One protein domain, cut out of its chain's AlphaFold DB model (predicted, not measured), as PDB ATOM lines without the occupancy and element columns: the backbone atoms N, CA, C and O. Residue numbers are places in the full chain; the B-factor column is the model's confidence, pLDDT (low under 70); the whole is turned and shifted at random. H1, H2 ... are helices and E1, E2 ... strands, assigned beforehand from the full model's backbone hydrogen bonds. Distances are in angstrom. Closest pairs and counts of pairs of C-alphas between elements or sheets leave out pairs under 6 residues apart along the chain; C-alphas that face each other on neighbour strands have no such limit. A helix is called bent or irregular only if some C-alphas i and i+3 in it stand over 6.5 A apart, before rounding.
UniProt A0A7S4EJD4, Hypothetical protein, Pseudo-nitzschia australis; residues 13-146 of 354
ATOM      1  N   GLN A  13     -13.084 -29.102   0.633       90.38
ATOM      2  CA  GLN A  13     -14.081 -28.045   0.800       90.38
ATOM      3  C   GLN A  13     -13.750 -27.162   2.007       90.38
ATOM      4  O   GLN A  13     -13.678 -25.949   1.861       90.38
ATOM      5  N   GLU A  14     -13.459 -27.759   3.167       88.25
ATOM      6  CA  GLU A  14     -13.047 -27.003   4.359       88.25
ATOM      7  C   GLU A  14     -11.758 -26.214   4.111       88.25
ATOM      8  O   GLU A  14     -11.635 -25.080   4.560       88.25
ATOM      9  N   TRP A  15     -10.817 -26.775   3.345       89.44
ATOM     10  CA  TRP A  15      -9.598 -26.075   2.943       89.44
ATOM     11  C   TRP A  15      -9.900 -24.789   2.168       89.44
ATOM     12  O   TRP A  15      -9.305 -23.746   2.446       89.44
ATOM     13  N   ALA A  16     -10.824 -24.867   1.208       89.25
ATOM     14  CA  ALA A  16     -11.241 -23.736   0.389       89.25
ATOM     15  C   ALA A  16     -12.049 -22.711   1.198       89.25
ATOM     16  O   ALA A  16     -11.782 -21.512   1.103       89.25
ATOM     17  N   ASP A  17     -12.985 -23.173   2.029       86.38
ATOM     18  CA  ASP A  17     -13.840 -22.315   2.858       86.38
ATOM     19  C   ASP A  17     -13.024 -21.523   3.889       86.38
ATOM     20  O   ASP A  17     -13.300 -20.350   4.136       86.38
ATOM     21  N   GLN A  18     -11.980 -22.143   4.446       82.75
ATOM     22  CA  GLN A  18     -11.049 -21.509   5.384       82.75
ATOM     23  C   GLN A  18      -9.926 -20.729   4.673       82.75
ATOM     24  O   GLN A  18      -9.144 -20.039   5.326       82.75
ATOM     25  N   GLY A  19      -9.829 -20.821   3.340       85.81
ATOM     26  CA  GLY A  19      -8.818 -20.131   2.534       85.81
ATOM     27  C   GLY A  19      -7.377 -20.514   2.880       85.81
ATOM     28  O   GLY A  19      -6.498 -19.652   2.853       85.81
ATOM     29  N   LEU A  20      -7.129 -21.776   3.242       86.38
ATOM     30  CA  LEU A  20      -5.821 -22.235   3.727       86.38
ATOM     31  C   LEU A  20      -4.711 -22.145   2.674       86.38
ATOM     32  O   LEU A  20      -3.543 -22.023   3.025       86.38
ATOM     33  N   ASP A  21      -5.063 -22.140   1.390       85.19
ATOM     34  CA  ASP A  21      -4.145 -21.927   0.266       85.19
ATOM     35  C   ASP A  21      -3.505 -20.527   0.262       85.19
ATOM     36  O   ASP A  21      -2.464 -20.314  -0.360       85.19
ATOM     37  N   LYS A  22      -4.092 -19.571   0.990       83.50
ATOM     38  CA  LYS A  22      -3.581 -18.199   1.116       83.50
ATOM     39  C   LYS A  22      -2.525 -18.054   2.214       83.50
ATOM     40  O   LYS A  22      -1.823 -17.038   2.248       83.50
ATOM     41  N   TYR A  23      -2.384 -19.058   3.077       83.44
ATOM     42  CA  TYR A  23      -1.513 -19.045   4.251       83.44
ATOM     43  C   TYR A  23      -0.503 -20.202   4.212       83.44
ATOM     44  O   TYR A  23      -0.646 -21.161   3.457       83.44
ATOM     45  N   GLY A  24       0.546 -20.126   5.034       85.69
ATOM     46  CA  GLY A  24       1.250 -21.346   5.432       85.69
ATOM     47  C   GLY A  24       0.337 -22.182   6.326       85.69
ATOM     48  O   GLY A  24      -0.495 -21.618   7.035       85.69
ATOM     49  N   VAL A  25       0.470 -23.503   6.320       89.38
ATOM     50  CA  VAL A  25      -0.306 -24.390   7.200       89.38
ATOM     51  C   VAL A  25       0.616 -25.199   8.094       89.38
ATOM     52  O   VAL A  25       1.699 -25.604   7.673       89.38
ATOM     53  N   ILE A  26       0.167 -25.442   9.322       90.06
ATOM     54  CA  ILE A  26       0.813 -26.346  10.272       90.06
ATOM     55  C   ILE A  26      -0.031 -27.611  10.341       90.06
ATOM     56  O   ILE A  26      -1.229 -27.546  10.622       90.06
ATOM     57  N   ALA A  27       0.595 -28.755  10.089       89.75
ATOM     58  CA  ALA A  27      -0.021 -30.066  10.177       89.75
ATOM     59  C   ALA A  27       0.575 -30.849  11.342       89.75
ATOM     60  O   ALA A  27       1.790 -31.005  11.429       89.75
ATOM     61  N   VAL A  28      -0.285 -31.349  12.222       88.44
ATOM     62  CA  VAL A  28       0.090 -32.214  13.343       88.44
ATOM     63  C   VAL A  28      -0.109 -33.657  12.911       88.44
ATOM     64  O   VAL A  28      -1.195 -34.025  12.457       88.44
ATOM     65  N   LEU A  29       0.929 -34.480  13.029       85.44
ATOM     66  CA  LEU A  29       0.868 -35.902  12.694       85.44
ATOM     67  C   LEU A  29       0.303 -36.706  13.875       85.44
ATOM     68  O   LEU A  29       0.456 -36.326  15.030       85.44
ATOM     69  N   LYS A  30      -0.355 -37.839  13.612       80.88
ATOM     70  CA  LYS A  30      -0.784 -38.753  14.682       80.88
ATOM     71  C   LYS A  30       0.435 -39.315  15.413       80.88
ATOM     72  O   LYS A  30       1.401 -39.725  14.773       80.88
ATOM     73  N   GLU A  31       0.357 -39.401  16.740       74.56
ATOM     74  CA  GLU A  31       1.407 -40.033  17.543       74.56
ATOM     75  C   GLU A  31       1.628 -41.491  17.107       74.56
ATOM     76  O   GLU A  31       0.694 -42.296  17.044       74.56
ATOM     77  N   SER A  32       2.882 -41.849  16.833       59.62
ATOM     78  CA  SER A  32       3.283 -43.230  16.574       59.62
ATOM     79  C   SER A  32       3.958 -43.822  17.820       59.62
ATOM     80  O   SER A  32       5.155 -43.620  18.045       59.62
ATOM     81  N   GLY A  33       3.201 -44.583  18.618       55.56
ATOM     82  CA  GLY A  33       3.705 -45.344  19.771       55.56
ATOM     83  C   GLY A  33       3.634 -44.623  21.127       55.56
ATOM     84  O   GLY A  33       3.377 -43.428  21.208       55.56
ATOM     85  N   ASN A  34       3.840 -45.387  22.209       47.69
ATOM     86  CA  ASN A  34       3.584 -44.973  23.596       47.69
ATOM     87  C   ASN A  34       4.421 -43.752  24.037       47.69
ATOM     88  O   ASN A  34       5.558 -43.910  24.480       47.69
ATOM     89  N   GLY A  35       3.823 -42.557  23.990       53.00
ATOM     90  CA  GLY A  35       4.312 -41.354  24.674       53.00
ATOM     91  C   GLY A  35       5.280 -40.463  23.889       53.00
ATOM     92  O   GLY A  35       5.985 -39.669  24.512       53.00
ATOM     93  N   LYS A  36       5.348 -40.583  22.555       56.94
ATOM     94  CA  LYS A  36       6.056 -39.607  21.708       56.94
ATOM     95  C   LYS A  36       5.129 -38.444  21.369       56.94
ATOM     96  O   LYS A  36       4.057 -38.684  20.832       56.94
ATOM     97  N   VAL A  37       5.584 -37.214  21.613       60.59
ATOM     98  CA  VAL A  37       4.880 -35.992  21.196       60.59
ATOM     99  C   VAL A  37       4.678 -36.012  19.680       60.59
ATOM    100  O   VAL A  37       5.626 -36.276  18.939       60.59
ATOM    101  N   ALA A  38       3.456 -35.731  19.231       65.94
ATOM    102  CA  ALA A  38       3.135 -35.542  17.823       65.94
ATOM    103  C   ALA A  38       4.014 -34.442  17.203       65.94
ATOM    104  O   ALA A  38       3.925 -33.277  17.595       65.94
ATOM    105  N   GLU A  39       4.859 -34.806  16.235       79.44
ATOM    106  CA  GLU A  39       5.614 -33.818  15.467       79.44
ATOM    107  C   GLU A  39       4.682 -33.056  14.524       79.44
ATOM    108  O   GLU A  39       3.713 -33.599  13.978       79.44
ATOM    109  N   ALA A  40       4.985 -31.772  14.352       87.75
ATOM    110  CA  ALA A  40       4.307 -30.917  13.399       87.75
ATOM    111  C   ALA A  40       5.199 -30.641  12.185       87.75
ATOM    112  O   ALA A  40       6.420 -30.547  12.301       87.75
ATOM    113  N   ALA A  41       4.571 -30.452  11.032       88.56
ATOM    114  CA  ALA A  41       5.224 -30.025   9.804       88.56
ATOM    115  C   ALA A  41       4.556 -28.768   9.250       88.56
ATOM    116  O   ALA A  41       3.370 -28.527   9.493       88.56
ATOM    117  N   GLN A  42       5.316 -27.970   8.501       87.94
ATOM    118  CA  GLN A  42       4.815 -26.743   7.894       87.94
ATOM    119  C   GLN A  42       5.021 -26.761   6.381       87.94
ATOM    120  O   GLN A  42       6.107 -27.066   5.893       87.94
ATOM    121  N   VAL A  43       3.973 -26.392   5.644       87.62
ATOM    122  CA  VAL A  43       4.019 -26.185   4.189       87.62
ATOM    123  C   VAL A  43       3.428 -24.822   3.844       87.62
ATOM    124  O   VAL A  43       2.447 -24.384   4.446       87.62
ATOM    125  N   GLU A  44       4.045 -24.120   2.898       86.56
ATOM    126  CA  GLU A  44       3.695 -22.736   2.574       86.56
ATOM    127  C   GLU A  44       2.743 -22.655   1.369       86.56
ATOM    128  O   GLU A  44       3.145 -23.000   0.261       86.56
ATOM    129  N   LYS A  45       1.520 -22.130   1.565       85.19
ATOM    130  CA  LYS A  45       0.596 -21.676   0.500       85.19
ATOM    131  C   LYS A  45       0.378 -22.696  -0.621       85.19
ATOM    132  O   LYS A  45       0.568 -22.417  -1.805       85.19
ATOM    133  N   VAL A  46      -0.014 -23.900  -0.225       85.50
ATOM    134  CA  VAL A  46      -0.229 -25.041  -1.122       85.50
ATOM    135  C   VAL A  46      -1.711 -25.404  -1.236       85.50
ATOM    136  O   VAL A  46      -2.516 -25.118  -0.349       85.50
ATOM    137  N   SER A  47      -2.074 -26.081  -2.330       88.75
ATOM    138  CA  SER A  47      -3.400 -26.692  -2.471       88.75
ATOM    139  C   SER A  47      -3.593 -27.851  -1.485       88.75
ATOM    140  O   SER A  47      -2.620 -28.475  -1.056       88.75
ATOM    141  N   HIS A  48      -4.854 -28.195  -1.192       90.25
ATOM    142  CA  HIS A  48      -5.210 -29.369  -0.378       90.25
ATOM    143  C   HIS A  48      -4.538 -30.656  -0.878       90.25
ATOM    144  O   HIS A  48      -3.965 -31.408  -0.090       90.25
ATOM    145  N   GLU A  49      -4.550 -30.879  -2.195       90.19
ATOM    146  CA  GLU A  49      -3.931 -32.044  -2.833       90.19
ATOM    147  C   GLU A  49      -2.415 -32.082  -2.598       90.19
ATOM    148  O   GLU A  49      -1.874 -33.102  -2.169       90.19
ATOM    149  N   THR A  50      -1.735 -30.954  -2.825       87.81
ATOM    150  CA  THR A  50      -0.280 -30.840  -2.642       87.81
ATOM    151  C   THR A  50       0.103 -31.067  -1.182       87.81
ATOM    152  O   THR A  50       1.005 -31.854  -0.901       87.81
ATOM    153  N   ALA A  51      -0.621 -30.435  -0.251       86.69
ATOM    154  CA  ALA A  51      -0.406 -30.599   1.180       86.69
ATOM    155  C   ALA A  51      -0.606 -32.054   1.615       86.69
ATOM    156  O   ALA A  51       0.264 -32.622   2.265       86.69
ATOM    157  N   THR A  52      -1.719 -32.675   1.220       86.75
ATOM    158  CA  THR A  52      -2.046 -34.061   1.591       86.75
ATOM    159  C   THR A  52      -0.994 -35.037   1.075       86.75
ATOM    160  O   THR A  52      -0.594 -35.941   1.805       86.75
ATOM    161  N   LYS A  53      -0.511 -34.845  -0.159       86.19
ATOM    162  CA  LYS A  53       0.557 -35.668  -0.730       86.19
ATOM    163  C   LYS A  53       1.851 -35.539   0.081       86.19
ATOM    164  O   LYS A  53       2.358 -36.547   0.555       86.19
ATOM    165  N   MET A  54       2.354 -34.316   0.258       84.44
ATOM    166  CA  MET A  54       3.653 -34.064   0.899       84.44
ATOM    167  C   MET A  54       3.651 -34.431   2.383       84.44
ATOM    168  O   MET A  54       4.568 -35.077   2.875       84.44
ATOM    169  N   LEU A  55       2.605 -34.042   3.108       83.00
ATOM    170  CA  LEU A  55       2.486 -34.322   4.537       83.00
ATOM    171  C   LEU A  55       2.150 -35.796   4.800       83.00
ATOM    172  O   LEU A  55       2.525 -36.332   5.839       83.00
ATOM    173  N   GLY A  56       1.493 -36.470   3.850       80.81
ATOM    174  CA  GLY A  56       1.253 -37.911   3.901       80.81
ATOM    175  C   GLY A  56       2.537 -38.745   3.879       80.81
ATOM    176  O   GLY A  56       2.555 -39.837   4.445       80.81
ATOM    177  N   GLU A  57       3.628 -38.228   3.296       84.06
ATOM    178  CA  GLU A  57       4.953 -38.874   3.326       84.06
ATOM    179  C   GLU A  57       5.539 -38.930   4.747       84.06
ATOM    180  O   GLU A  57       6.332 -39.819   5.054       84.06
ATOM    181  N   LEU A  58       5.123 -38.010   5.627       81.12
ATOM    182  CA  LEU A  58       5.580 -37.930   7.016       81.12
ATOM    183  C   LEU A  58       4.754 -38.808   7.968       81.12
ATOM    184  O   LEU A  58       5.217 -39.146   9.057       81.12
ATOM    185  N   GLY A  59       3.533 -39.190   7.580       83.62
ATOM    186  CA  GLY A  59       2.648 -40.028   8.382       83.62
ATOM    187  C   GLY A  59       1.167 -39.706   8.196       83.62
ATOM    188  O   GLY A  59       0.747 -39.066   7.237       83.62
ATOM    189  N   THR A  60       0.335 -40.171   9.133       84.31
ATOM    190  CA  THR A  60      -1.097 -39.839   9.118       84.31
ATOM    191  C   THR A  60      -1.320 -38.474   9.752       84.31
ATOM    192  O   THR A  60      -1.055 -38.302  10.939       84.31
ATOM    193  N   ILE A  61      -1.865 -37.529   8.991       84.38
ATOM    194  CA  ILE A  61      -2.238 -36.201   9.487       84.38
ATOM    195  C   ILE A  61      -3.389 -36.339  10.498       84.38
ATOM    196  O   ILE A  61      -4.411 -36.967  10.209       84.38
ATOM    197  N   ALA A  62      -3.213 -35.771  11.689       84.81
ATOM    198  CA  ALA A  62      -4.244 -35.678  12.717       84.81
ATOM    199  C   ALA A  62      -5.070 -34.402  12.539       84.81
ATOM    200  O   ALA A  62      -6.287 -34.476  12.412       84.81
ATOM    201  N   GLN A  63      -4.398 -33.251  12.496       87.81
ATOM    202  CA  GLN A  63      -5.016 -31.926  12.460       87.81
ATOM    203  C   GLN A  63      -4.214 -31.002  11.545       87.81
ATOM    204  O   GLN A  63      -3.003 -31.174  11.389       87.81
ATOM    205  N   VAL A  64      -4.876 -30.004  10.961       89.44
ATOM    206  CA  VAL A  64      -4.232 -28.945  10.169       89.44
ATOM    207  C   VAL A  64      -4.848 -27.610  10.550       89.44
ATOM    208  O   VAL A  64      -6.053 -27.534  10.765       89.44
ATOM    209  N   GLY A  65      -4.045 -26.556  10.616       88.94
ATOM    210  CA  GLY A  65      -4.532 -25.194  10.805       88.94
ATOM    211  C   GLY A  65      -3.700 -24.178  10.032       88.94
ATOM    212  O   GLY A  65      -2.541 -24.463   9.706       88.94
ATOM    213  N   PRO A  66      -4.249 -22.985   9.744       88.56
ATOM    214  CA  PRO A  66      -3.460 -21.906   9.180       88.56
ATOM    215  C   PRO A  66      -2.382 -21.487  10.186       88.56
ATOM    216  O   PRO A  66      -2.632 -21.324  11.383       88.56
ATOM    217  N   SER A  67      -1.164 -21.321   9.686       87.62
ATOM    218  CA  SER A  67      -0.073 -20.676  10.401       87.62
ATOM    219  C   SER A  67      -0.390 -19.193  10.531       87.62
ATOM    220  O   SER A  67      -0.638 -18.511   9.537       87.62
ATOM    221  N   LEU A  68      -0.332 -18.675  11.756       84.88
ATOM    222  CA  LEU A  68      -0.563 -17.254  12.032       84.88
ATOM    223  C   LEU A  68       0.692 -16.393  11.797       84.88
ATOM    224  O   LEU A  68       0.742 -15.246  12.233       84.88
ATOM    225  N   GLY A  69       1.740 -16.952  11.182       80.19
ATOM    226  CA  GLY A  69       2.999 -16.243  10.922       80.19
ATOM    227  C   GLY A  69       3.796 -15.883  12.182       80.19
ATOM    228  O   GLY A  69       4.698 -15.054  12.128       80.19
ATOM    229  N   SER A  70       3.473 -16.492  13.325       83.38
ATOM    230  CA  SER A  70       4.177 -16.297  14.591       83.38
ATOM    231  C   SER A  70       4.558 -17.640  15.204       83.38
ATOM    232  O   SER A  70       3.787 -18.604  15.187       83.38
ATOM    233  N   PHE A  71       5.756 -17.702  15.766       86.69
ATOM    234  CA  PHE A  71       6.331 -18.879  16.397       86.69
ATOM    235  C   PHE A  71       7.203 -18.445  17.571       86.69
ATOM    236  O   PHE A  71       7.636 -17.297  17.663       86.69
ATOM    237  N   SER A  72       7.467 -19.383  18.467       87.12
ATOM    238  CA  SER A  72       8.453 -19.234  19.526       87.12
ATOM    239  C   SER A  72       9.564 -20.250  19.308       87.12
ATOM    240  O   SER A  72       9.335 -21.345  18.795       87.12
ATOM    241  N   VAL A  73      10.778 -19.876  19.693       88.12
ATOM    242  CA  VAL A  73      11.928 -20.779  19.743       88.12
ATOM    243  C   VAL A  73      12.457 -20.819  21.168       88.12
ATOM    244  O   VAL A  73      12.354 -19.838  21.908       88.12
ATOM    245  N   SER A  74      13.013 -21.958  21.571       87.50
ATOM    246  CA  SER A  74      13.752 -22.034  22.829       87.50
ATOM    247  C   SER A  74      15.045 -21.221  22.729       87.50
ATOM    248  O   SER A  74      15.573 -21.011  21.634       87.50
ATOM    249  N   ALA A  75      15.591 -20.806  23.876       89.50
ATOM    250  CA  ALA A  75      16.889 -20.130  23.919       89.50
ATOM    251  C   ALA A  75      17.993 -20.964  23.239       89.50
ATOM    252  O   ALA A  75      18.802 -20.414  22.505       89.50
ATOM    253  N   ALA A  76      17.958 -22.291  23.408       89.25
ATOM    254  CA  ALA A  76      18.912 -23.203  22.785       89.25
ATOM    255  C   ALA A  76      18.811 -23.213  21.248       89.25
ATOM    256  O   ALA A  76      19.833 -23.172  20.571       89.25
ATOM    257  N   ILE A  77      17.595 -23.254  20.679       89.56
ATOM    258  CA  ILE A  77      17.418 -23.176  19.217       89.56
ATOM    259  C   ILE A  77      17.899 -21.826  18.693       89.56
ATOM    260  O   ILE A  77      18.571 -21.782  17.666       89.56
ATOM    261  N   LEU A  78      17.577 -20.734  19.396       92.44
ATOM    262  CA  LEU A  78      18.024 -19.399  19.009       92.44
ATOM    263  C   LEU A  78      19.555 -19.301  18.993       92.44
ATOM    264  O   LEU A  78      20.112 -18.820  18.014       92.44
ATOM    265  N   GLU A  79      20.227 -19.782  20.039       92.94
ATOM    266  CA  GLU A  79      21.692 -19.820  20.116       92.94
ATOM    267  C   GLU A  79      22.289 -20.649  18.975       92.94
ATOM    268  O   GLU A  79      23.137 -20.158  18.234       92.94
ATOM    269  N   GLY A  80      21.760 -21.854  18.740       92.69
ATOM    270  CA  GLY A  80      22.212 -22.701  17.638       92.69
ATOM    271  C   GLY A  80      22.052 -22.041  16.263       92.69
ATOM    272  O   GLY A  80      22.929 -22.188  15.412       92.69
ATOM    273  N   LEU A  81      20.955 -21.311  16.035       92.56
ATOM    274  CA  LEU A  81      20.738 -20.561  14.795       92.56
ATOM    275  C   LEU A  81      21.694 -19.371  14.668       92.56
ATOM    276  O   LEU A  81      22.215 -19.133  13.581       92.56
ATOM    277  N   CYS A  82      21.948 -18.641  15.756       94.06
ATOM    278  CA  CYS A  82      22.927 -17.555  15.770       94.06
ATOM    279  C   CYS A  82      24.330 -18.054  15.405       94.06
ATOM    280  O   CYS A  82      25.023 -17.389  14.636       94.06
ATOM    281  N   ASP A  83      24.723 -19.226  15.900       94.81
ATOM    282  CA  ASP A  83      26.007 -19.841  15.564       94.81
ATOM    283  C   ASP A  83      26.053 -20.289  14.097       94.81
ATOM    284  O   ASP A  83      26.991 -19.948  13.368       94.81
ATOM    285  N   GLU A  84      25.015 -21.007  13.646       94.44
ATOM    286  CA  GLU A  84      24.900 -21.533  12.279       94.44
ATOM    287  C   GLU A  84      24.931 -20.424  11.220       94.44
ATOM    288  O   GLU A  84      25.514 -20.618  10.155       94.44
ATOM    289  N   TYR A  85      24.335 -19.266  11.515       93.00
ATOM    290  CA  TYR A  85      24.234 -18.118  10.610       93.00
ATOM    291  C   TYR A  85      25.140 -16.945  11.008       93.00
ATOM    292  O   TYR A  85      24.930 -15.811  10.576       93.00
ATOM    293  N   SER A  86      26.151 -17.183  11.846       94.25
ATOM    294  CA  SER A  86      27.007 -16.120  12.396       94.25
ATOM    295  C   SER A  86      27.701 -15.284  11.315       94.25
ATOM    296  O   SER A  86      27.842 -14.069  11.466       94.25
ATOM    297  N   VAL A  87      28.105 -15.897  10.199       93.25
ATOM    298  CA  VAL A  87      28.722 -15.192   9.066       93.25
ATOM    299  C   VAL A  87      27.717 -14.240   8.417       93.25
ATOM    300  O   VAL A  87      27.996 -13.047   8.293       93.25
ATOM    301  N   GLU A  88      26.531 -14.737   8.069       93.00
ATOM    302  CA  GLU A  88      25.474 -13.955   7.431       93.00
ATOM    303  C   GLU A  88      24.954 -12.833   8.336       93.00
ATOM    304  O   GLU A  88      24.713 -11.720   7.863       93.00
ATOM    305  N   LEU A  89      24.825 -13.095   9.641       90.81
ATOM    306  CA  LEU A  89      24.414 -12.106  10.638       90.81
ATOM    307  C   LEU A  89      25.443 -10.978  10.778       90.81
ATOM    308  O   LEU A  89      25.065  -9.807  10.854       90.81
ATOM    309  N   ASN A  90      26.738 -11.311  10.766       90.81
ATOM    310  CA  ASN A  90      27.815 -10.321  10.811       90.81
ATOM    311  C   ASN A  90      27.863  -9.461   9.540       90.81
ATOM    312  O   ASN A  90      28.126  -8.261   9.621       90.81
ATOM    313  N   GLN A  91      27.589 -10.056   8.376       91.25
ATOM    314  CA  GLN A  91      27.603  -9.364   7.084       91.25
ATOM    315  C   GLN A  91      26.327  -8.553   6.820       91.25
ATOM    316  O   GLN A  91      26.389  -7.519   6.161       91.25
ATOM    317  N   LYS A  92      25.176  -8.980   7.357       84.12
ATOM    318  CA  LYS A  92      23.840  -8.410   7.091       84.12
ATOM    319  C   LYS A  92      23.411  -8.478   5.618       84.12
ATOM    320  O   LYS A  92      22.663  -7.625   5.147       84.12
ATOM    321  N   GLU A  93      23.872  -9.492   4.891       79.81
ATOM    322  CA  GLU A  93      23.644  -9.623   3.441       79.81
ATOM    323  C   GLU A  93      22.587 -10.677   3.074       79.81
ATOM    324  O   GLU A  93      22.008 -10.623   1.986       79.81
ATOM    325  N   ALA A  94      22.283 -11.614   3.976       77.88
ATOM    326  CA  ALA A  94      21.314 -12.671   3.708       77.88
ATOM    327  C   ALA A  94      19.860 -12.187   3.839       77.88
ATOM    328  O   ALA A  94      19.509 -11.415   4.731       77.88
ATOM    329  N   LYS A  95      18.994 -12.701   2.958       81.69
ATOM    330  CA  LYS A  95      17.539 -12.491   2.979       81.69
ATOM    331  C   LYS A  95      16.856 -13.851   2.958       81.69
ATOM    332  O   LYS A  95      16.566 -14.379   1.891       81.69
ATOM    333  N   MET A  96      16.675 -14.432   4.138       86.69
ATOM    334  CA  MET A  96      16.017 -15.726   4.298       86.69
ATOM    335  C   MET A  96      14.671 -15.542   4.996       86.69
ATOM    336  O   MET A  96      14.595 -14.936   6.061       86.69
ATOM    337  N   ASP A  97      13.621 -16.089   4.394       86.75
ATOM    338  CA  ASP A  97      12.298 -16.250   5.004       86.75
ATOM    339  C   ASP A  97      12.226 -17.510   5.872       86.75
ATOM    340  O   ASP A  97      12.787 -18.548   5.521       86.75
ATOM    341  N   THR A  98      11.474 -17.453   6.968       87.69
ATOM    342  CA  THR A  98      11.366 -18.563   7.927       87.69
ATOM    343  C   THR A  98      10.682 -19.794   7.342       87.69
ATOM    344  O   THR A  98      11.108 -20.911   7.606       87.69
ATOM    345  N   ASP A  99       9.652 -19.618   6.520       87.12
ATOM    346  CA  ASP A  99       8.875 -20.729   5.957       87.12
ATOM    347  C   ASP A  99       9.727 -21.612   5.035       87.12
ATOM    348  O   ASP A  99      10.010 -22.755   5.411       87.12
ATOM    349  N   PRO A 100      10.228 -21.099   3.897       90.31
ATOM    350  CA  PRO A 100      11.026 -21.903   2.987       90.31
ATOM    351  C   PRO A 100      12.433 -22.201   3.503       90.31
ATOM    352  O   PRO A 100      12.962 -23.250   3.167       90.31
ATOM    353  N   HIS A 101      13.067 -21.347   4.314       91.81
ATOM    354  CA  HIS A 101      14.480 -21.557   4.670       91.81
ATOM    355  C   HIS A 101      14.692 -22.165   6.058       91.81
ATOM    356  O   HIS A 101      15.772 -22.692   6.316       91.81
ATOM    357  N   PHE A 102      13.698 -22.134   6.946       90.44
ATOM    358  CA  PHE A 102      13.823 -22.712   8.284       90.44
ATOM    359  C   PHE A 102      12.853 -23.878   8.493       90.44
ATOM    360  O   PHE A 102      13.306 -25.007   8.675       90.44
ATOM    361  N   TRP A 103      11.540 -23.656   8.399       89.38
ATOM    362  CA  TRP A 103      10.542 -24.683   8.725       89.38
ATOM    363  C   TRP A 103      10.522 -25.836   7.722       89.38
ATOM    364  O   TRP A 103      10.610 -27.002   8.109       89.38
ATOM    365  N   MET A 104      10.430 -25.529   6.430       91.81
ATOM    366  CA  MET A 104      10.296 -26.541   5.382       91.81
ATOM    367  C   MET A 104      11.476 -27.529   5.310       91.81
ATOM    368  O   MET A 104      11.220 -28.730   5.354       91.81
ATOM    369  N   PRO A 105      12.757 -27.112   5.263       93.81
ATOM    370  CA  PRO A 105      13.871 -28.060   5.165       93.81
ATOM    371  C   PRO A 105      14.090 -28.882   6.443       93.81
ATOM    372  O   PRO A 105      14.761 -29.911   6.406       93.81
ATOM    373  N   LEU A 106      13.536 -28.444   7.576       90.19
ATOM    374  CA  LEU A 106      13.604 -29.183   8.832       90.19
ATOM    375  C   LEU A 106      12.425 -30.146   9.035       90.19
ATOM    376  O   LEU A 106      12.557 -31.086   9.817       90.19
ATOM    377  N   THR A 107      11.303 -29.936   8.339       88.88
ATOM    378  CA  THR A 107      10.069 -30.723   8.524       88.88
ATOM    379  C   THR A 107       9.673 -31.573   7.320       88.88
ATOM    380  O   THR A 107       8.961 -32.557   7.497       88.88
ATOM    381  N   LEU A 108      10.122 -31.243   6.107       90.75
ATOM    382  CA  LEU A 108       9.748 -31.948   4.878       90.75
ATOM    383  C   LEU A 108      10.838 -32.915   4.403       90.75
ATOM    384  O   LEU A 108      12.016 -32.711   4.696       90.75
ATOM    385  N   PRO A 109      10.478 -33.937   3.604       91.44
ATOM    386  CA  PRO A 109      11.453 -34.716   2.846       91.44
ATOM    387  C   PRO A 109      12.189 -33.857   1.805       91.44
ATOM    388  O   PRO A 109      11.622 -32.902   1.269       91.44
ATOM    389  N   GLU A 110      13.429 -34.234   1.473       94.62
ATOM    390  CA  GLU A 110      14.298 -33.500   0.534       94.62
ATOM    391  C   GLU A 110      13.606 -33.226  -0.811       94.62
ATOM    392  O   GLU A 110      13.550 -32.078  -1.250       94.62
ATOM    393  N   ASP A 111      13.031 -34.256  -1.436       94.69
ATOM    394  CA  ASP A 111      12.392 -34.140  -2.753       94.69
ATOM    395  C   ASP A 111      11.180 -33.198  -2.721       94.69
ATOM    396  O   ASP A 111      11.014 -32.361  -3.612       94.69
ATOM    397  N   SER A 112      10.368 -33.283  -1.663       92.44
ATOM    398  CA  SER A 112       9.215 -32.404  -1.437       92.44
ATOM    399  C   SER A 112       9.649 -30.947  -1.236       92.44
ATOM    400  O   SER A 112       9.061 -30.033  -1.819       92.44
ATOM    401  N   TYR A 113      10.726 -30.714  -0.479       94.88
ATOM    402  CA  TYR A 113      11.306 -29.383  -0.303       94.88
ATOM    403  C   TYR A 113      11.847 -28.808  -1.621       94.88
ATOM    404  O   TYR A 113      11.499 -27.685  -1.988       94.88
ATOM    405  N   ILE A 114      12.638 -29.582  -2.373       95.88
ATOM    406  CA  ILE A 114      13.175 -29.171  -3.681       95.88
ATOM    407  C   ILE A 114      12.034 -28.842  -4.650       95.88
ATOM    408  O   ILE A 114      12.082 -27.818  -5.333       95.88
ATOM    409  N   GLN A 115      10.981 -29.666  -4.684       93.44
ATOM    410  CA  GLN A 115       9.818 -29.435  -5.538       93.44
ATOM    411  C   GLN A 115       9.127 -28.100  -5.218       93.44
ATOM    412  O   GLN A 115       8.758 -27.370  -6.139       93.44
ATOM    413  N   LEU A 116       8.948 -27.763  -3.937       90.81
ATOM    414  CA  LEU A 116       8.332 -26.496  -3.532       90.81
ATOM    415  C   LEU A 116       9.224 -25.293  -3.849       90.81
ATOM    416  O   LEU A 116       8.740 -24.269  -4.327       90.81
ATOM    417  N   MET A 117      10.532 -25.417  -3.640       94.19
ATOM    418  CA  MET A 117      11.476 -24.343  -3.949       94.19
ATOM    419  C   MET A 117      11.580 -24.069  -5.456       94.19
ATOM    420  O   MET A 117      11.703 -22.911  -5.859       94.19
ATOM    421  N   ALA A 118      11.413 -25.091  -6.298       94.12
ATOM    422  CA  ALA A 118      11.328 -24.913  -7.746       94.12
ATOM    423  C   ALA A 118      10.134 -24.029  -8.162       94.12
ATOM    424  O   ALA A 118      10.261 -23.217  -9.076       94.12
ATOM    425  N   GLN A 119       8.996 -24.099  -7.455       89.56
ATOM    426  CA  GLN A 119       7.843 -23.211  -7.702       89.56
ATOM    427  C   GLN A 119       8.153 -21.739  -7.384       89.56
ATOM    428  O   GLN A 119       7.499 -20.837  -7.904       89.56
ATOM    429  N   LYS A 120       9.175 -21.493  -6.557       88.62
ATOM    430  CA  LYS A 120       9.708 -20.165  -6.226       88.62
ATOM    431  C   LYS A 120      10.881 -19.756  -7.131       88.62
ATOM    432  O   LYS A 120      11.545 -18.766  -6.844       88.62
ATOM    433  N   ASN A 121      11.114 -20.479  -8.231       92.94
ATOM    434  CA  ASN A 121      12.221 -20.271  -9.173       92.94
ATOM    435  C   ASN A 121      13.613 -20.409  -8.532       92.94
ATOM    436  O   ASN A 121      14.549 -19.708  -8.914       92.94
ATOM    437  N   VAL A 122      13.753 -21.299  -7.546       94.50
ATOM    438  CA  VAL A 122      15.050 -21.634  -6.951       94.50
ATOM    439  C   VAL A 122      15.591 -22.905  -7.597       94.50
ATOM    440  O   VAL A 122      14.888 -23.907  -7.710       94.50
ATOM    441  N   GLU A 123      16.851 -22.854  -8.021       96.50
ATOM    442  CA  GLU A 123      17.545 -23.988  -8.632       96.50
ATOM    443  C   GLU A 123      17.630 -25.184  -7.676       96.50
ATOM    444  O   GLU A 123      17.972 -25.039  -6.499       96.50
ATOM    445  N   ALA A 124      17.400 -26.390  -8.200       96.94
ATOM    446  CA  ALA A 124      17.342 -27.607  -7.391       96.94
ATOM    447  C   ALA A 124      18.641 -27.874  -6.608       96.94
ATOM    448  O   ALA A 124      18.598 -28.367  -5.482       96.94
ATOM    449  N   SER A 125      19.798 -27.521  -7.176       97.38
ATOM    450  CA  SER A 125      21.098 -27.642  -6.504       97.38
ATOM    451  C   SER A 125      21.223 -26.713  -5.294       97.38
ATOM    452  O   SER A 125      21.762 -27.125  -4.269       97.38
ATOM    453  N   VAL A 126      20.682 -25.494  -5.383       96.25
ATOM    454  CA  VAL A 126      20.658 -24.519  -4.284       96.25
ATOM    455  C   VAL A 126      19.740 -25.012  -3.172       96.25
ATOM    456  O   VAL A 126      20.132 -25.022  -2.006       96.25
ATOM    457  N   SER A 127      18.545 -25.491  -3.525       97.00
ATOM    458  CA  SER A 127      17.618 -26.086  -2.558       97.00
ATOM    459  C   SER A 127      18.236 -27.299  -1.868       97.00
ATOM    460  O   SER A 127      18.181 -27.404  -0.648       97.00
ATOM    461  N   LYS A 128      18.890 -28.188  -2.617       97.88
ATOM    462  CA  LYS A 128      19.545 -29.371  -2.053       97.88
ATOM    463  C   LYS A 128      20.650 -29.017  -1.058       97.88
ATOM    464  O   LYS A 128      20.715 -29.615   0.015       97.88
ATOM    465  N   GLU A 129      21.497 -28.046  -1.390       97.44
ATOM    466  CA  GLU A 129      22.562 -27.606  -0.484       97.44
ATOM    467  C   GLU A 129      21.987 -26.984   0.794       97.44
ATOM    468  O   GLU A 129      22.408 -27.325   1.899       97.44
ATOM    469  N   HIS A 130      20.954 -26.147   0.657       96.56
ATOM    470  CA  HIS A 130      20.273 -25.556   1.810       96.56
ATOM    471  C   HIS A 130      19.616 -26.614   2.701       96.56
ATOM    472  O   HIS A 130      19.777 -26.589   3.920       96.56
ATOM    473  N   TYR A 131      18.922 -27.585   2.103       97.62
ATOM    474  CA  TYR A 131      18.333 -28.707   2.833       97.62
ATOM    475  C   TYR A 131      19.395 -29.451   3.641       97.62
ATOM    476  O   TYR A 131      19.241 -29.653   4.846       97.62
ATOM    477  N   ARG A 132      20.522 -29.788   3.003       97.38
ATOM    478  CA  ARG A 132      21.637 -30.472   3.659       97.38
ATOM    479  C   ARG A 132      22.188 -29.671   4.838       97.38
ATOM    480  O   ARG A 132      22.390 -30.256   5.901       97.38
ATOM    481  N   ARG A 133      22.402 -28.360   4.677       96.31
ATOM    482  CA  ARG A 133      22.841 -27.471   5.767       96.31
ATOM    483  C   ARG A 133      21.894 -27.565   6.963       96.31
ATOM    484  O   ARG A 133      22.339 -27.812   8.081       96.31
ATOM    485  N   MET A 134      20.588 -27.453   6.719       95.81
ATOM    486  CA  MET A 134      19.581 -27.510   7.779       95.81
ATOM    487  C   MET A 134      19.492 -28.886   8.448       95.81
ATOM    488  O   MET A 134      19.320 -28.956   9.665       95.81
ATOM    489  N   LYS A 135      19.677 -29.982   7.702       94.44
ATOM    490  CA  LYS A 135      19.760 -31.332   8.285       94.44
ATOM    491  C   LYS A 135      20.977 -31.491   9.192       94.44
ATOM    492  O   LYS A 135      20.812 -31.934  10.324       94.44
ATOM    493  N   VAL A 136      22.157 -31.053   8.745       95.38
ATOM    494  CA  VAL A 136      23.388 -31.079   9.556       95.38
ATOM    495  C   VAL A 136      23.224 -30.242  10.825       95.38
ATOM    496  O   VAL A 136      23.594 -30.684  11.913       95.38
ATOM    497  N   PHE A 137      22.636 -29.049  10.707       94.50
ATOM    498  CA  PHE A 137      22.292 -28.218  11.857       94.50
ATOM    499  C   PHE A 137      21.370 -28.962  12.838       94.50
ATOM    500  O   PHE A 137      21.667 -29.026  14.030       94.50
ATOM    501  N   SER A 138      20.282 -29.557  12.339       91.25
ATOM    502  CA  SER A 138      19.302 -30.286  13.151       91.25
ATOM    503  C   SER A 138      19.921 -31.462  13.901       91.25
ATOM    504  O   SER A 138      19.645 -31.643  15.085       91.25
ATOM    505  N   GLU A 139      20.746 -32.264  13.227       91.12
ATOM    506  CA  GLU A 139      21.429 -33.421  13.816       91.12
ATOM    507  C   GLU A 139      22.377 -32.967  14.933       91.12
ATOM    508  O   GLU A 139      22.248 -33.409  16.077       91.12
ATOM    509  N   ARG A 140      23.236 -31.978  14.650       91.56
ATOM    510  CA  ARG A 140      24.161 -31.392  15.633       91.56
ATOM    511  C   ARG A 140      23.429 -30.806  16.840       91.56
ATOM    512  O   ARG A 140      23.882 -30.953  17.980       91.56
ATOM    513  N   PHE A 141      22.303 -30.136  16.604       89.69
ATOM    514  CA  PHE A 141      21.479 -29.564  17.662       89.69
ATOM    515  C   PHE A 141      20.881 -30.658  18.554       89.69
ATOM    516  O   PHE A 141      20.960 -30.561  19.781       89.69
ATOM    517  N   GLN A 142      20.310 -31.707  17.956       87.00
ATOM    518  CA  GLN A 142      19.716 -32.824  18.692       87.00
ATOM    519  C   GLN A 142      20.761 -33.585  19.512       87.00
ATOM    520  O   GLN A 142      20.503 -33.883  20.677       87.00
ATOM    521  N   GLU A 143      21.946 -33.835  18.953       88.06
ATOM    522  CA  GLU A 143      23.057 -34.479  19.661       88.06
ATOM    523  C   GLU A 143      23.506 -33.666  20.877       88.06
ATOM    524  O   GLU A 143      23.602 -34.193  21.986       88.06
ATOM    525  N   SER A 144      23.700 -32.356  20.694       85.88
ATOM    526  CA  SER A 144      24.137 -31.443  21.759       85.88
ATOM    527  C   SER A 144      23.107 -31.313  22.886       85.88
ATOM    528  O   SER A 144      23.455 -30.974  24.016       85.88
ATOM    529  N   ASN A 145      21.837 -31.607  22.596       81.06
ATOM    530  CA  ASN A 145      20.729 -31.444  23.527       81.06
ATOM    531  C   ASN A 145      20.067 -32.763  23.944       81.06
ATOM    532  O   ASN A 145      19.049 -32.713  24.630       81.06
ATOM    533  N   ALA A 146      20.638 -33.927  23.618       77.06
ATOM    534  CA  ALA A 146      20.006 -35.238  23.813       77.06
ATOM    535  C   ALA A 146      19.499 -35.499  25.251       77.06
ATOM    536  O   ALA A 146      18.483 -36.166  25.454       77.06
TER     537      ALA A 146
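What this domain is: This is residues 13 to 146 of the 354 residues of the protein "Hypothetical protein" of Pseudo-nitzschia australis (UniProt A0A7S4EJD4). A small three-stranded sheet has a helix over each face, H2 over one and H5 over the other, and H5 packs between strand E2 and the long helix H7, which crosses it. H6 folds back beside H5 and H7, H3 packs on H7 farther along, and residues 86 to 93, with H4, stick out; H1 is at the opposite end. The printed part has 134 residues with the order H1 E1 E2 H2 E3 H3 H4 H5 H6 H7; its antiparallel sheet runs E2, E1, E3, and the class is mostly helix. It is compact, with a radius of gyration of the C-alphas of 15.6 A and spans of 46 by 41 by 26 A.

Where its parts are: H1, residues 13 to 17, begins at C-alpha 13 (-14.081, -28.045, 0.800). E1 is residues 24 to 29, 16.3 A; E2 is residues 40 to 44, 13.6 A. H2 is residues 48 to 56, and E3 is residues 61 to 66, 14.4 A. H3 is residues 75 to 84, 14.2 A; H4 is residues 86 to 91. H5, residues 98 to 107, is only just irregular: C-alphas 101 and 104 are 6.55 A apart. H6 is residues 110 to 119, 14.7 A. H7, residues 124 to 144, 30.2 A, ends at C-alpha 144 (24.137, -31.443, 21.759).

How they stand to each other: E1 and E2 form a hairpin, with N 27 and O 41 at 2.8 A; E1 and E3 are antiparallel, with N 28 and O 63 at 2.8 A. E2, H2 and E3 make a split strand-helix-strand unit, two strands running the same way with E1 between them, and its crossover is right-handed. H2 is on the sheet, over E1, at a height of 9.2 A. H5 is on the opposite face at a height of 5.8 A, only just over E2, on which 3 of its C-alphas fall; the closest C-alphas are Ala 41 and Thr 107, 5.1 A. H7 is the hub, touching three helices: H5 with residues 130 to 138 at a steep tilt of 66 degrees, closest C-alphas Pro 105 and Tyr 131, 5.1 A; H6 with residues 124 to 131, a helical hairpin, closest Ile 114 and Ser 127, 5.5 A; and H3 with residues 137 to 141, closest Gly 80 and Phe 141, 6.9 A. H5 and H6, a helical hairpin, only just touch, with 3 pairs of C-alphas within 8 A, closest Pro 105 and Tyr 113, 6.2 A. The helix packing is mostly crossed. H4 is close to H3 but not clearly touching, as is H1 to H2. Every O i to N i+4 pair is within hydrogen-bond range in H1, H2, H3, H4 and H7, against 3 of 6 in H5 and 5 of 6 in H6.

The domain as a whole: The C-alphas farthest apart, of Gln 13 and Asn 90, are 46.6 A apart. The printed part has no cut and no long link. Its mean pLDDT is 87.5; residues 32 to 38 are under 70.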